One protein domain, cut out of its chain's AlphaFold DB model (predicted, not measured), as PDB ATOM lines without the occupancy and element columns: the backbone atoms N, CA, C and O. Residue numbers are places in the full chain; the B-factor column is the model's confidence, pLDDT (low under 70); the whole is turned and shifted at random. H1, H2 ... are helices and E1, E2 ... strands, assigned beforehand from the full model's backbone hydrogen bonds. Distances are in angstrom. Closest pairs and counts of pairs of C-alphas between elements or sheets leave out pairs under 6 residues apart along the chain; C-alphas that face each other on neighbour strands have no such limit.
ATOM      1  N   ASN A 382     110.193 -99.420 398.302       90.50
ATOM      2  CA  ASN A 382     110.326-100.872 398.368       90.50
ATOM      3  C   ASN A 382     110.236-101.400 399.810       90.50
ATOM      4  O   ASN A 382     110.257-100.646 400.793       90.50
ATOM      5  N   ALA A 383     110.163-102.725 399.951       87.12
ATOM      6  CA  ALA A 383     110.059-103.389 401.250       87.12
ATOM      7  C   ALA A 383     111.209-103.029 402.210       87.12
ATOM      8  O   ALA A 383     110.976-102.840 403.406       87.12
ATOM      9  N   ARG A 384     112.429-102.839 401.692       87.62
ATOM     10  CA  ARG A 384     113.601-102.469 402.500       87.62
ATOM     11  C   ARG A 384     113.483-101.059 403.072       87.62
ATOM     12  O   ARG A 384     113.742-100.848 404.256       87.62
ATOM     13  N   GLN A 385     113.072-100.100 402.249       91.25
ATOM     14  CA  GLN A 385     112.848 -98.716 402.662       91.25
ATOM     15  C   GLN A 385     111.710 -98.614 403.682       91.25
ATOM     16  O   GLN A 385     111.859 -97.947 404.706       91.25
ATOM     17  N   VAL A 386     110.603 -99.331 403.467       90.06
ATOM     18  CA  VAL A 386     109.513 -99.389 404.452       90.06
ATOM     19  C   VAL A 386     109.964-100.084 405.736       90.06
ATOM     20  O   VAL A 386     109.643 -99.609 406.823       90.06
ATOM     21  N   GLY A 387     110.777-101.139 405.651       86.31
ATOM     22  CA  GLY A 387     111.388-101.779 406.815       86.31
ATOM     23  C   GLY A 387     112.204-100.802 407.665       86.31
ATOM     24  O   GLY A 387     112.024-100.768 408.883       86.31
ATOM     25  N   LYS A 388     113.003 -99.929 407.029       87.75
ATOM     26  CA  LYS A 388     113.722 -98.836 407.712       87.75
ATOM     27  C   LYS A 388     112.769 -97.851 408.395       87.75
ATOM     28  O   LYS A 388     113.000 -97.499 409.548       87.75
ATOM     29  N   LEU A 389     111.679 -97.448 407.732       89.44
ATOM     30  CA  LEU A 389     110.657 -96.572 408.334       89.44
ATOM     31  C   LEU A 389     109.997 -97.205 409.563       89.44
ATOM     32  O   LEU A 389     109.637 -96.500 410.499       89.44
ATOM     33  N   MET A 390     109.821 -98.522 409.571       84.38
ATOM     34  CA  MET A 390     109.248 -99.247 410.706       84.38
ATOM     35  C   MET A 390     110.279 -99.578 411.798       84.38
ATOM     36  O   MET A 390     109.890-100.104 412.838       84.38
ATOM     37  N   GLY A 391     111.566 -99.303 411.550       79.88
ATOM     38  CA  GLY A 391     112.703 -99.660 412.400       79.88
ATOM     39  C   GLY A 391     112.919-101.170 412.554       79.88
ATOM     40  O   GLY A 391     113.324-101.625 413.617       79.88
ATOM     41  N   LEU A 392     112.634-101.957 411.513       75.56
ATOM     42  CA  LEU A 392     112.901-103.400 411.506       75.56
ATOM     43  C   LEU A 392     114.410-103.670 411.392       75.56
ATOM     44  O   LEU A 392     115.083-103.084 410.545       75.56
ATOM     45  N   THR A 393     114.924-104.584 412.219       61.31
ATOM     46  CA  THR A 393     116.348-104.976 412.259       61.31
ATOM     47  C   THR A 393     116.782-105.801 411.049       61.31
ATOM     48  O   THR A 393     117.918-105.663 410.601       61.31
ATOM     49  N   SER A 394     115.873-106.593 410.478       63.72
ATOM     50  CA  SER A 394     116.092-107.362 409.249       63.72
ATOM     51  C   SER A 394     115.030-106.980 408.217       63.72
ATOM     52  O   SER A 394     113.914-107.497 408.274       63.72
ATOM     53  N   PRO A 395     115.310-106.028 407.310       61.19
ATOM     54  CA  PRO A 395     114.363-105.666 406.267       61.19
ATOM     55  C   PRO A 395     114.227-106.812 405.256       61.19
ATOM     56  O   PRO A 395     115.165-107.111 404.518       61.19
ATOM     57  N   ASP A 396     113.047-107.428 405.205       64.88
ATOM     58  CA  ASP A 396     112.718-108.418 404.181       64.88
ATOM     59  C   ASP A 396     112.730-107.788 402.779       64.88
ATOM     60  O   ASP A 396     112.403-106.614 402.584       64.88
ATOM     61  N   GLN A 397     113.041-108.598 401.762       65.69
ATOM     62  CA  GLN A 397     112.906-108.201 400.352       65.69
ATOM     63  C   GLN A 397     111.436-108.041 399.919       65.69
ATOM     64  O   GLN A 397     111.163-107.570 398.819       65.69
ATOM     65  N   ARG A 398     110.480-108.436 400.769       71.69
ATOM     66  CA  ARG A 398     109.042-108.428 400.484       71.69
ATOM     67  C   ARG A 398     108.244-107.818 401.616       71.69
ATOM     68  O   ARG A 398     108.626-107.878 402.781       71.69
ATOM     69  N   PHE A 399     107.079-107.279 401.275       78.31
ATOM     70  CA  PHE A 399     106.161-106.761 402.279       78.31
ATOM     71  C   PHE A 399     105.499-107.900 403.061       78.31
ATOM     72  O   PHE A 399     104.745-108.694 402.489       78.31
ATOM     73  N   GLY A 400     105.735-107.930 404.374       74.19
ATOM     74  CA  GLY A 400     105.102-108.874 405.296       74.19
ATOM     75  C   GLY A 400     103.583-108.696 405.432       74.19
ATOM     76  O   GLY A 400     102.993-107.725 404.952       74.19
ATOM     77  N   GLN A 401     102.938-109.621 406.155       75.56
ATOM     78  CA  GLN A 401     101.471-109.685 406.301       75.56
ATOM     79  C   GLN A 401     100.825-108.393 406.830       75.56
ATOM     80  O   GLN A 401      99.665-108.109 406.544       75.56
ATOM     81  N   ARG A 402     101.576-107.574 407.572       75.69
ATOM     82  CA  ARG A 402     101.095-106.296 408.116       75.69
ATOM     83  C   ARG A 402     100.689-105.283 407.035       75.69
ATOM     84  O   ARG A 402      99.899-104.391 407.325       75.69
ATOM     85  N   PHE A 403     101.206-105.423 405.814       82.19
ATOM     86  CA  PHE A 403     100.998-104.491 404.701       82.19
ATOM     87  C   PHE A 403     100.096-105.054 403.598       82.19
ATOM     88  O   PHE A 403     100.087-104.531 402.489       82.19
ATOM     89  N   VAL A 404      99.330-106.114 403.880       82.62
ATOM     90  CA  VAL A 404      98.423-106.745 402.900       82.62
ATOM     91  C   VAL A 404      97.358-105.772 402.377       82.62
ATOM     92  O   VAL A 404      96.896-105.921 401.252       82.62
ATOM     93  N   GLU A 405      96.996-104.757 403.163       84.06
ATOM     94  CA  GLU A 405      96.029-103.725 402.768       84.06
ATOM     95  C   GLU A 405      96.591-102.675 401.791       84.06
ATOM     96  O   GLU A 405      95.812-101.896 401.242       84.06
ATOM     97  N   LEU A 406      97.915-102.605 401.600       88.00
ATOM     98  CA  LEU A 406      98.543-101.644 400.689       88.00
ATOM     99  C   LEU A 406      98.583-102.198 399.265       88.00
ATOM    100  O   LEU A 406      98.882-103.379 399.056       88.00
ATOM    101  N   LYS A 407      98.329-101.341 398.271       88.19
ATOM    102  CA  LYS A 407      98.404-101.752 396.873       88.19
ATOM    103  C   LYS A 407      99.869-101.865 396.467       88.19
ATOM    104  O   LYS A 407     100.606-100.880 396.416       88.19
ATOM    105  N   LYS A 408     100.286-103.089 396.161       86.88
ATOM    106  CA  LYS A 408     101.647-103.387 395.712       86.88
ATOM    107  C   LYS A 408     101.754-103.219 394.199       86.88
ATOM    108  O   LYS A 408     100.889-103.688 393.458       86.88
ATOM    109  N   LYS A 409     102.824-102.572 393.746       86.50
ATOM    110  CA  LYS A 409     103.240-102.502 392.338       86.50
ATOM    111  C   LYS A 409     104.565-103.251 392.182       86.50
ATOM    112  O   LYS A 409     105.382-103.204 393.094       86.50
ATOM    113  N   CYS A 410     104.770-103.927 391.055       85.06
ATOM    114  CA  CYS A 410     106.069-104.503 390.699       85.06
ATOM    115  C   CYS A 410     106.648-103.683 389.561       85.06
ATOM    116  O   CYS A 410     105.935-103.412 388.594       85.06
ATOM    117  N   PHE A 411     107.919-103.333 389.673       88.31
ATOM    118  CA  PHE A 411     108.703-102.765 388.585       88.31
ATOM    119  C   PHE A 411     110.194-102.941 388.890       88.31
ATOM    120  O   PHE A 411     110.558-103.424 389.968       88.31
ATOM    121  N   VAL A 412     111.049-102.598 387.930       87.75
ATOM    122  CA  VAL A 412     112.504-102.546 388.113       87.75
ATOM    123  C   VAL A 412     112.948-101.103 388.327       87.75
ATOM    124  O   VAL A 412     113.462-100.778 389.393       87.75
ATOM    125  N   ASP A 413     112.683-100.240 387.348       85.25
ATOM    126  CA  ASP A 413     113.089 -98.833 387.360       85.25
ATOM    127  C   ASP A 413     111.877 -97.907 387.529       85.25
ATOM    128  O   ASP A 413     111.906 -96.980 388.340       85.25
ATOM    129  N   LEU A 414     110.794 -98.156 386.780       87.88
ATOM    130  CA  LEU A 414     109.623 -97.274 386.722       87.88
ATOM    131  C   LEU A 414     108.308 -98.063 386.648       87.88
ATOM    132  O   LEU A 414     108.244 -99.092 385.978       87.88
ATOM    133  N   PRO A 415     107.213 -97.569 387.255       86.00
ATOM    134  CA  PRO A 415     105.909 -98.213 387.143       86.00
ATOM    135  C   PRO A 415     105.489 -98.440 385.681       86.00
ATOM    136  O   PRO A 415     105.342 -97.488 384.920       86.00
ATOM    137  N   GLY A 416     105.234 -99.700 385.314       85.75
ATOM    138  CA  GLY A 416     104.800-100.081 383.962       85.75
ATOM    139  C   GLY A 416     105.924-100.525 383.019       85.75
ATOM    140  O   GLY A 416     105.644-100.868 381.871       85.75
ATOM    141  N   ASP A 417     107.168-100.577 383.497       89.69
ATOM    142  CA  ASP A 417     108.307-101.121 382.751       89.69
ATOM    143  C   ASP A 417     108.200-102.631 382.466       89.69
ATOM    144  O   ASP A 417     108.809-103.110 381.515       89.69
ATOM    145  N   ILE A 418     107.405-103.381 383.236       89.50
ATOM    146  CA  ILE A 418     107.142-104.813 383.037       89.50
ATOM    147  C   ILE A 418     105.778-105.029 382.373       89.50
ATOM    148  O   ILE A 418     104.733-104.659 382.916       89.50
ATOM    149  N   PHE A 419     105.775-105.729 381.240       88.12
ATOM    150  CA  PHE A 419     104.555-106.139 380.552       88.12
ATOM    151  C   PHE A 419     103.834-107.279 381.296       88.12
ATOM    152  O   PHE A 419     104.444-108.292 381.643       88.12
ATOM    153  N   ASP A 420     102.515-107.137 381.486       78.19
ATOM    154  CA  ASP A 420     101.628-108.130 382.123       78.19
ATOM    155  C   ASP A 420     102.135-108.621 383.497       78.19
ATOM    156  O   ASP A 420     102.376-109.803 383.755       78.19
ATOM    157  N   CYS A 421     102.286-107.663 384.414       66.31
ATOM    158  CA  CYS A 421     102.787-107.817 385.785       66.31
ATOM    159  C   CYS A 421     101.898-108.691 386.719       66.31
ATOM    160  O   CYS A 421     102.095-108.729 387.934       66.31
ATOM    161  N   ALA A 422     100.895-109.404 386.203       57.41
ATOM    162  CA  ALA A 422      99.732-109.835 386.978       57.41
ATOM    163  C   ALA A 422      99.972-110.886 388.089       57.41
ATOM    164  O   ALA A 422      99.043-111.136 388.855       57.41
ATOM    165  N   SER A 423     101.142-111.542 388.222       52.47
ATOM    166  CA  SER A 423     101.267-112.618 389.239       52.47
ATOM    167  C   SER A 423     102.652-113.139 389.678       52.47
ATOM    168  O   SER A 423     102.675-114.046 390.511       52.47
ATOM    169  N   GLN A 424     103.809-112.665 389.184       56.06
ATOM    170  CA  GLN A 424     105.092-113.382 389.408       56.06
ATOM    171  C   GLN A 424     106.239-112.511 389.947       56.06
ATOM    172  O   GLN A 424     107.257-112.301 389.300       56.06
ATOM    173  N   TRP A 425     106.088-112.085 391.199       58.94
ATOM    174  CA  TRP A 425     106.936-111.162 391.977       58.94
ATOM    175  C   TRP A 425     108.324-111.711 392.407       58.94
ATOM    176  O   TRP A 425     108.866-111.293 393.426       58.94
ATOM    177  N   SER A 426     108.876-112.733 391.731       59.03
ATOM    178  CA  SER A 426     110.106-113.442 392.191       59.03
ATOM    179  C   SER A 426     111.126-113.774 391.112       59.03
ATOM    180  O   SER A 426     112.085-114.484 391.399       59.03
ATOM    181  N   LYS A 427     110.840-113.449 389.856       76.75
ATOM    182  CA  LYS A 427     111.516-114.096 388.739       76.75
ATOM    183  C   LYS A 427     112.102-113.059 387.807       76.75
ATOM    184  O   LYS A 427     111.503-112.006 387.602       76.75
ATOM    185  N   ALA A 428     113.245-113.418 387.234       87.44
ATOM    186  CA  ALA A 428     113.969-112.592 386.291       87.44
ATOM    187  C   ALA A 428     113.070-112.140 385.131       87.44
ATOM    188  O   ALA A 428     112.292-112.926 384.576       87.44
ATOM    189  N   VAL A 429     113.207-110.872 384.766       90.81
ATOM    190  CA  VAL A 429     112.593-110.265 383.586       90.81
ATOM    191  C   VAL A 429     113.689-109.767 382.649       90.81
ATOM    192  O   VAL A 429     114.763-109.367 383.095       90.81
ATOM    193  N   VAL A 430     113.424-109.808 381.346       92.44
ATOM    194  CA  VAL A 430     114.378-109.413 380.293       92.44
ATOM    195  C   VAL A 430     113.676-108.520 379.268       92.44
ATOM    196  O   VAL A 430     112.452-108.613 379.147       92.44
ATOM    197  N   PRO A 431     114.389-107.661 378.521       94.25
ATOM    198  CA  PRO A 431     113.751-106.781 377.543       94.25
ATOM    199  C   PRO A 431     113.065-107.569 376.418       94.25
ATOM    200  O   PRO A 431     113.644-108.504 375.863       94.25
ATOM    201  N   ILE A 432     111.847-107.167 376.040       93.62
ATOM    202  CA  ILE A 432     111.049-107.828 374.991       93.62
ATOM    203  C   ILE A 432     111.804-107.882 373.663       93.62
ATOM    204  O   ILE A 432     111.768-108.909 372.988       93.62
ATOM    205  N   ARG A 433     112.536-106.816 373.313       94.12
ATOM    206  CA  ARG A 433     113.369-106.768 372.100       94.12
ATOM    207  C   ARG A 433     114.401-107.902 372.007       94.12
ATOM    208  O   ARG A 433     114.646-108.404 370.916       94.12
ATOM    209  N   GLU A 434     114.978-108.331 373.134       94.25
ATOM    210  CA  GLU A 434     115.991-109.400 373.154       94.25
ATOM    211  C   GLU A 434     115.331-110.764 372.953       94.25
ATOM    212  O   GLU A 434     115.835-111.620 372.228       94.25
ATOM    213  N   VAL A 435     114.146-110.946 373.542       93.00
ATOM    214  CA  VAL A 435     113.320-112.135 373.320       93.00
ATOM    215  C   VAL A 435     112.923-112.225 371.846       93.00
ATOM    216  O   VAL A 435     113.117-113.263 371.221       93.00
ATOM    217  N   GLU A 436     112.417-111.135 371.266       93.81
ATOM    218  CA  GLU A 436     112.047-111.061 369.848       93.81
ATOM    219  C   GLU A 436     113.236-111.404 368.933       93.81
ATOM    220  O   GLU A 436     113.085-112.183 367.989       93.81
ATOM    221  N   ALA A 437     114.438-110.913 369.256       92.88
ATOM    222  CA  ALA A 437     115.660-111.231 368.523       92.88
ATOM    223  C   ALA A 437     116.023-112.729 368.577       92.88
ATOM    224  O   ALA A 437     116.394-113.297 367.549       92.88
ATOM    225  N   ILE A 438     115.885-113.391 369.733       93.06
ATOM    226  CA  ILE A 438     116.108-114.844 369.861       93.06
ATOM    227  C   ILE A 438     115.128-115.616 368.981       93.06
ATOM    228  O   ILE A 438     115.547-116.433 368.166       93.06
ATOM    229  N   TYR A 439     113.832-115.331 369.088       93.12
ATOM    230  CA  TYR A 439     112.816-116.025 368.293       93.12
ATOM    231  C   TYR A 439     113.035-115.844 366.783       93.12
ATOM    232  O   TYR A 439     112.929-116.810 366.025       93.12
ATOM    233  N   LYS A 440     113.451-114.644 366.355       92.06
ATOM    234  CA  LYS A 440     113.799-114.354 364.959       92.06
ATOM    235  C   LYS A 440     115.009-115.159 364.466       92.06
ATOM    236  O   LYS A 440     114.978-115.623 363.329       92.06
ATOM    237  N   ARG A 441     116.042-115.371 365.298       92.69
ATOM    238  CA  ARG A 441     117.207-116.220 364.955       92.69
ATOM    239  C   ARG A 441     116.818-117.676 364.690       92.69
ATOM    240  O   ARG A 441     117.402-118.308 363.821       92.69
ATOM    241  N   HIS A 442     115.801-118.167 365.392       91.31
ATOM    242  CA  HIS A 442     115.255-119.519 365.230       91.31
ATOM    243  C   HIS A 442     114.161-119.611 364.150       91.31
ATOM    244  O   HIS A 442     113.511-120.645 364.021       91.31
ATOM    245  N   GLY A 443     113.922-118.542 363.379       89.00
ATOM    246  CA  GLY A 443     112.922-118.526 362.304       89.00
ATOM    247  C   GLY A 443     111.466-118.576 362.787       89.00
ATOM    248  O   GLY A 443     110.580-118.956 362.024       89.00
ATOM    249  N   VAL A 444     111.201-118.212 364.045       88.00
ATOM    250  CA  VAL A 444     109.870-118.278 364.664       88.00
ATOM    251  C   VAL A 444     109.324-116.868 364.885       88.00
ATOM    252  O   VAL A 444     109.930-116.055 365.578       88.00
ATOM    253  N   THR A 445     108.137-116.582 364.351       85.62
ATOM    254  CA  THR A 445     107.447-115.309 364.608       85.62
ATOM    255  C   THR A 445     106.762-115.343 365.974       85.62
ATOM    256  O   THR A 445     105.904-116.188 366.226       85.62
ATOM    257  N   LEU A 446     107.132-114.416 366.860       88.69
ATOM    258  CA  LEU A 446     106.559-114.298 368.199       88.69
ATOM    259  C   LEU A 446     105.230-113.525 368.155       88.69
ATOM    260  O   LEU A 446     105.168-112.430 367.597       88.69
ATOM    261  N   ALA A 447     104.170-114.055 368.770       89.19
ATOM    262  CA  ALA A 447     102.860-113.400 368.827       89.19
ATOM    263  C   ALA A 447     102.806-112.337 369.942       89.19
ATOM    264  O   ALA A 447     102.097-112.489 370.939       89.19
ATOM    265  N   ILE A 448     103.597-111.272 369.792       88.69
ATOM    266  CA  ILE A 448     103.655-110.166 370.754       88.69
ATOM    267  C   ILE A 448     102.359-109.336 370.658       88.69
ATOM    268  O   ILE A 448     102.016-108.878 369.564       88.69
ATOM    269  N   PRO A 449     101.641-109.096 371.771       89.75
ATOM    270  CA  PRO A 449     100.456-108.248 371.785       89.75
ATOM    271  C   PRO A 449     100.751-106.827 371.273       89.75
ATOM    272  O   PRO A 449     101.799-106.273 371.609       89.75
ATOM    273  N   PRO A 450      99.823-106.176 370.545       87.12
ATOM    274  CA  PRO A 450     100.001-104.791 370.091       87.12
ATOM    275  C   PRO A 450     100.202-103.788 371.234       87.12
ATOM    276  O   PRO A 450     100.824-102.752 371.042       87.12
ATOM    277  N   SER A 451      99.691-104.108 372.425       88.81
ATOM    278  CA  SER A 451      99.846-103.307 373.640       88.81
ATOM    279  C   SER A 451     101.221-103.433 374.307       88.81
ATOM    280  O   SER A 451     101.457-102.748 375.297       88.81
ATOM    281  N   ALA A 452     102.104-104.319 373.828       88.62
ATOM    282  CA  ALA A 452     103.430-104.529 374.399       88.62
ATOM    283  C   ALA A 452     104.491-103.683 373.680       88.62
ATOM    284  O   ALA A 452     104.746-103.839 372.477       88.62
ATOM    285  N   GLU A 453     105.165-102.821 374.434       90.75
ATOM    286  CA  GLU A 453     106.265-102.010 373.922       90.75
ATOM    287  C   GLU A 453     107.577-102.796 373.966       90.75
ATOM    288  O   GLU A 453     107.884-103.478 374.937       90.75
ATOM    289  N   ARG A 454     108.417-102.687 372.931       89.56
ATOM    290  CA  ARG A 454     109.653-103.495 372.827       89.56
ATOM    291  C   ARG A 454     110.709-103.129 373.877       89.56
ATOM    292  O   ARG A 454     111.600-103.934 374.153       89.56
ATOM    293  N   ALA A 455     110.604-101.927 374.442       88.19
ATOM    294  CA  ALA A 455     111.438-101.455 375.540       88.19
ATOM    295  C   ALA A 455     111.035-102.054 376.899       88.19
ATOM    296  O   ALA A 455     111.864-102.075 377.806       88.19
ATOM    297  N   GLN A 456     109.801-102.557 377.039       92.19
ATOM    298  CA  GLN A 456     109.348-103.181 378.279       92.19
ATOM    299  C   GLN A 456     110.074-104.502 378.540       92.19
ATOM    300  O   GLN A 456     110.590-105.175 377.643       92.19
ATOM    301  N   LEU A 457     110.086-104.877 379.810       92.06
ATOM    302  CA  LEU A 457     110.596-106.130 380.327       92.06
ATOM    303  C   LEU A 457     109.474-107.173 380.339       92.06
ATOM    304  O   LEU A 457     108.311-106.861 380.596       92.06
ATOM    305  N   VAL A 458     109.811-108.434 380.091       90.44
ATOM    306  CA  VAL A 458     108.847-109.535 380.075       90.44
ATOM    307  C   VAL A 458     109.348-110.728 380.871       90.44
ATOM    308  O   VAL A 458     110.529-111.076 380.885       90.44
ATOM    309  N   HIS A 459     108.405-111.374 381.548       89.62
ATOM    310  CA  HIS A 459     108.652-112.581 382.309       89.62
ATOM    311  C   HIS A 459     108.551-113.840 381.429       89.62
ATOM    312  O   HIS A 459     107.673-113.950 380.569       89.62
ATOM    313  N   ARG A 460     109.371-114.861 381.709       87.25
ATOM    314  CA  ARG A 460     109.451-116.110 380.926       87.25
ATOM    315  C   ARG A 460     108.107-116.808 380.691       87.25
ATOM    316  O   ARG A 460     107.878-117.388 379.634       87.25
ATOM    317  N   VAL A 461     107.200-116.771 381.667       86.00
ATOM    318  CA  VAL A 461     105.862-117.385 381.533       86.00
ATOM    319  C   VAL A 461     105.015-116.677 380.477       86.00
ATOM    320  O   VAL A 461     104.251-117.345 379.788       86.00
ATOM    321  N   ILE A 462     105.160-115.361 380.325       87.62
ATOM    322  CA  ILE A 462     104.461-114.600 379.286       87.62
ATOM    323  C   ILE A 462     105.092-114.879 377.921       87.62
ATOM    324  O   ILE A 462     104.371-115.195 376.981       87.62
ATOM    325  N   VAL A 463     106.427-114.919 377.843       88.50
ATOM    326  CA  VAL A 463     107.152-115.318 376.623       88.50
ATOM    327  C   VAL A 463     106.688-116.688 376.111       88.50
ATOM    328  O   VAL A 463     106.400-116.843 374.927       88.50
ATOM    329  N   ARG A 464     106.508-117.674 377.005       85.31
ATOM    330  CA  ARG A 464     105.969-119.000 376.645       85.31
ATOM    331  C   ARG A 464     104.557-118.954 376.052       85.31
ATOM    332  O   ARG A 464     104.221-119.842 375.281       85.31
ATOM    333  N   LYS A 465     103.733-117.962 376.411       87.38
ATOM    334  CA  LYS A 465     102.392-117.779 375.828       87.38
ATOM    335  C   LYS A 465     102.451-117.174 374.425       87.38
ATOM    336  O   LYS A 465     101.560-117.443 373.630       87.38
ATOM    337  N   TRP A 466     103.462-116.352 374.144       90.50
ATOM    338  CA  TRP A 466     103.654-115.721 372.833       90.50
ATOM    339  C   TRP A 466     104.358-116.637 371.828       90.50
ATOM    340  O   TRP A 466     104.228-116.443 370.620       90.50
ATOM    341  N   GLY A 467     105.132-117.602 372.329       87.00
ATOM    342  CA  GLY A 467     105.859-118.584 371.533       87.00
ATOM    343  C   GLY A 467     105.029-119.808 371.107       87.00
ATOM    344  O   GLY A 467     103.859-119.950 371.467       87.00
ATOM    345  N   PRO A 468     105.638-120.736 370.347       86.50
ATOM    346  CA  PRO A 468     104.987-121.953 369.882       86.50
ATOM    347  C   PRO A 468     104.742-122.932 371.038       86.50
ATOM    348  O   PRO A 468     105.524-123.010 371.985       86.50
ATOM    349  N   LYS A 469     103.686-123.753 370.933       85.00
ATOM    350  CA  LYS A 469     103.320-124.744 371.969       85.00
ATOM    351  C   LYS A 469     104.409-125.797 372.235       85.00
ATOM    352  O   LYS A 469     104.467-126.335 373.335       85.00
ATOM    353  N   LYS A 470     105.233-126.112 371.230       86.56
ATOM    354  CA  LYS A 470     106.353-127.064 371.305       86.56
ATOM    355  C   LYS A 470     107.616-126.407 370.722       86.56
ATOM    356  O   LYS A 470     107.847-126.541 369.523       86.56
ATOM    357  N   PRO A 471     108.377-125.634 371.515       87.12
ATOM    358  CA  PRO A 471     109.625-125.022 371.059       87.12
ATOM    359  C   PRO A 471     110.731-126.076 370.860       87.12
ATOM    360  O   PRO A 471     110.696-127.131 371.495       87.12
ATOM    361  N   SER A 472     111.711-125.787 369.996       90.06
ATOM    362  CA  SER A 472     112.920-126.611 369.851       90.06
ATOM    363  C   SER A 472     113.787-126.542 371.115       90.06
ATOM    364  O   SER A 472     113.729-125.567 371.867       90.06
ATOM    365  N   LEU A 473     114.606-127.572 371.349       90.56
ATOM    366  CA  LEU A 473     115.532-127.605 372.489       90.56
ATOM    367  C   LEU A 473     116.537-126.443 372.446       90.56
ATOM    368  O   LEU A 473     116.803-125.835 373.478       90.56
ATOM    369  N   GLU A 474     117.027-126.089 371.257       90.88
ATOM    370  CA  GLU A 474     117.971-124.981 371.053       90.88
ATOM    371  C   GLU A 474     117.349-123.618 371.396       90.88
ATOM    372  O   GLU A 474     117.961-122.820 372.101       90.88
ATOM    373  N   LEU A 475     116.096-123.373 370.989       90.25
ATOM    374  CA  LEU A 475     115.367-122.151 371.345       90.25
ATOM    375  C   LEU A 475     115.158-122.042 372.860       90.25
ATOM    376  O   LEU A 475     115.244-120.955 373.429       90.25
ATOM    377  N   VAL A 476     114.862-123.163 373.526       90.12
ATOM    378  CA  VAL A 476     114.719-123.188 374.986       90.12
ATOM    379  C   VAL A 476     116.047-122.851 375.663       90.12
ATOM    380  O   VAL A 476     116.036-122.009 376.559       90.12
ATOM    381  N   ALA A 477     117.160-123.431 375.201       91.31
ATOM    382  CA  ALA A 477     118.494-123.176 375.741       91.31
ATOM    383  C   ALA A 477     118.934-121.709 375.574       91.31
ATOM    384  O   ALA A 477     119.415-121.106 376.530       91.31
ATOM    385  N   ASP A 478     118.697-121.101 374.407       91.94
ATOM    386  CA  ASP A 478     119.001-119.681 374.173       91.94
ATOM    387  C   ASP A 478     118.162-118.750 375.059       91.94
ATOM    388  O   ASP A 478     118.651-117.733 375.558       91.94
ATOM    389  N   LEU A 479     116.884-119.087 375.274       91.06
ATOM    390  CA  LEU A 479     116.032-118.345 376.202       91.06
ATOM    391  C   LEU A 479     116.512-118.514 377.646       91.06
ATOM    392  O   LEU A 479     116.531-117.532 378.381       91.06
ATOM    393  N   ASP A 480     116.902-119.721 378.060       90.81
ATOM    394  CA  ASP A 480     117.493-119.962 379.381       90.81
ATOM    395  C   ASP A 480     118.743-119.098 379.593       90.81
ATOM    396  O   ASP A 480     118.793-118.327 380.553       90.81
ATOM    397  N   ALA A 481     119.664-119.094 378.625       92.50
ATOM    398  CA  ALA A 481     120.860-118.257 378.662       92.50
ATOM    399  C   ALA A 481     120.534-116.756 378.774       92.50
ATOM    400  O   ALA A 481     121.205-116.035 379.509       92.50
ATOM    401  N   LEU A 482     119.484-116.262 378.103       93.06
ATOM    402  CA  LEU A 482     119.062-114.861 378.224       93.06
ATOM    403  C   LEU A 482     118.556-114.527 379.636       93.06
ATOM    404  O   LEU A 482     118.928-113.488 380.184       93.06
ATOM    405  N   PHE A 483     117.725-115.387 380.231       90.75
ATOM    406  CA  PHE A 483     117.188-115.177 381.584       90.75
ATOM    407  C   PHE A 483     118.229-115.392 382.697       90.75
ATOM    408  O   PHE A 483     117.980-114.987 383.833       90.75
ATOM    409  N   GLU A 484     119.382-115.975 382.371       90.75
ATOM    410  CA  GLU A 484     120.552-116.120 383.251       90.75
ATOM    411  C   GLU A 484     121.669-115.103 382.940       90.75
ATOM    412  O   GLU A 484     122.664-115.021 383.661       90.75
ATOM    413  N   SER A 485     121.508-114.296 381.887       90.62
ATOM    414  CA  SER A 485     122.500-113.304 381.462       90.62
ATOM    415  C   SER A 485     122.525-112.057 382.353       90.62
ATOM    416  O   SER A 485     121.591-111.775 383.101       90.62
ATOM    417  N   GLY A 486     123.547-111.211 382.182       87.00
ATOM    418  CA  GLY A 486     123.608-109.888 382.822       87.00
ATOM    419  C   GLY A 486     122.500-108.907 382.398       87.00
ATOM    420  O   GLY A 486     122.378-107.839 382.992       87.00
ATOM    421  N   LEU A 487     121.687-109.248 381.388       87.12
ATOM    422  CA  LEU A 487     120.508-108.470 380.986       87.12
ATOM    423  C   LEU A 487     119.261-108.822 381.809       87.12
ATOM    424  O   LEU A 487     118.278-108.077 381.775       87.12
ATOM    425  N   ALA A 488     119.285-109.942 382.535       89.25
ATOM    426  CA  ALA A 488     118.218-110.347 383.429       89.25
ATOM    427  C   ALA A 488     118.146-109.412 384.639       89.25
ATOM    428  O   ALA A 488     119.118-109.220 385.369       89.25
ATOM    429  N   ARG A 489     116.965-108.838 384.874       89.88
ATOM    430  CA  ARG A 489     116.710-107.935 385.999       89.88
ATOM    431  C   ARG A 489     115.739-108.566 386.983       89.88
ATOM    432  O   ARG A 489     114.833-109.299 386.588       89.88
ATOM    433  N   GLN A 490     115.929-108.277 388.267       87.25
ATOM    434  CA  GLN A 490     115.036-108.745 389.323       87.25
ATOM    435  C   GLN A 490     114.017-107.653 389.656       87.25
ATOM    436  O   GLN A 490     114.425-106.554 390.029       87.25
ATOM    437  N   PRO A 491     112.712-107.925 389.519       87.44
ATOM    438  CA  PRO A 491     111.687-106.958 389.874       87.44
ATOM    439  C   PRO A 491     111.504-106.884 391.397       87.44
ATOM    440  O   PRO A 491     111.578-107.906 392.085       87.44
ATOM    441  N   GLU A 492     111.231-105.688 391.921       86.00
ATOM    442  CA  GLU A 492     110.964-105.461 393.348       86.00
ATOM    443  C   GLU A 492     109.496-105.066 393.593       86.00
ATOM    444  O   GLU A 492     108.833-104.470 392.743       86.00
ATOM    445  N   GLU A 493     108.978-105.395 394.783       86.81
ATOM    446  CA  GLU A 493     107.675-104.897 395.234       86.81
ATOM    447  C   GLU A 493     107.819-103.472 395.782       86.81
ATOM    448  O   GLU A 493     108.634-103.216 396.672       86.81
ATOM    449  N   PHE A 494     106.932-102.581 395.343       89.38
ATOM    450  CA  PHE A 494     106.820-101.207 395.817       89.38
ATOM    451  C   PHE A 494     105.408-100.882 396.309       89.38
ATOM    452  O   PHE A 494     104.416-101.421 395.815       89.38
ATOM    453  N   VAL A 495     105.315 -99.936 397.241       92.25
ATOM    454  CA  VAL A 495     104.068 -99.267 397.639       92.25
ATOM    455  C   VAL A 495     104.159 -97.780 397.321       92.25
ATOM    456  O   VAL A 495     105.232 -97.186 397.419       92.25
ATOM    457  N   ALA A 496     103.036 -97.167 396.950       93.56
ATOM    458  CA  ALA A 496     102.982 -95.721 396.776       93.56
ATOM    459  C   ALA A 496     103.141 -95.022 398.134       93.56
ATOM    460  O   ALA A 496     102.481 -95.374 399.118       93.56
ATOM    461  N   THR A 497     103.986 -93.997 398.192       95.25
ATOM    462  CA  THR A 497     104.300 -93.291 399.441       95.25
ATOM    463  C   THR A 497     103.079 -92.619 400.060       95.25
ATOM    464  O   THR A 497     102.930 -92.627 401.283       95.25
ATOM    465  N   ASN A 498     102.169 -92.084 399.241       94.62
ATOM    466  CA  ASN A 498     100.928 -91.476 399.727       94.62
ATOM    467  C   ASN A 498      99.992 -92.518 400.357       94.62
ATOM    468  O   ASN A 498      99.484 -92.288 401.450       94.62
TER     469      ASN A 498
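What this domain is: This is residues 382 to 498 of the 808 residues of an uncharacterized protein of Acidovorax sp. 100 (UniProt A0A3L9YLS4). The model is a long, loose body of two unequal lobes: in the larger, helices H2 and H4 pack side by side, with H3 close to both, next to the short strand pair E2 and E3; in the smaller, the strand pair E1 and E4 leads out to helix H1 at the far end. The long unnamed stretch 390 to 407 lies out at the H1 end, while the unnamed stretch 412 to 428 lies nearer the middle. The printed part has 117 residues, with four named helices and four named strands in the order H1 E1 E2 H2 E3 H3 H4 E4; both two-stranded sheets are antiparallel. The class is mixed, helices and strands, but 51 of the 117 residues, under half, are in named elements. The whole is loose, with a radius of gyration of the C-alphas of 16.6 A, and spans 53 by 27 by 21 A.

How they stand to each other: H1, residues 383 to 389, comes closest to E4, residues 492 to 496, at the C-alphas of Ala 383 and Glu 493, 6.6 A apart. E1, residues 408 to 411, is the antiparallel neighbour of E4, with N 494 and O 409 2.8 A apart and N 409 and O 494 2.9 A apart, within hydrogen-bond range. E2, residues 429 to 431, is the antiparallel neighbour of E3, residues 457 to 459, with N 458 and O 430 2.8 A apart. H2, residues 432 to 441, and H4, residues 473 to 484, touch at a shallow tilt of 27 degrees, opposite ways; their closest C-alphas, Ile 438 and Asp 478, are 7.1 A apart, and H4 touches with residues 475 to 479 alone. H3, residues 460 to 466, is close to H2 but not clearly touching it, the closest C-alphas, Val 435 and Val 463, being 7.7 A apart. E2 and H4 come closest at the C-alphas of Val 430 and Phe 483, 6.5 A apart. H1 is apart from H2, H3 and H4. In H1, H2, H3 and H4 every O i to N i+4 pair is within hydrogen-bond range.

Where its parts are: H1 begins at C-alpha 383, (110.059, -103.389, 401.250). H2 is 14.5 A long from first to last C-alpha, H4 16.5 A and E4 13.1 A. H4 begins at C-alpha 473, (115.532, -127.605, 372.489), and E4 ends at C-alpha 496, (102.982, -95.721, 396.776).

The domain as a whole: The C-alphas farthest apart, of Gly 391 and Gly 443, are 53.5 A apart. The printed part has no cut. The links H1 to E1, E1 to E2 and H2 to E3 are long. The mean pLDDT of the printed part is 85.6; residues 393 to 397 and 421 to 426 are under 70.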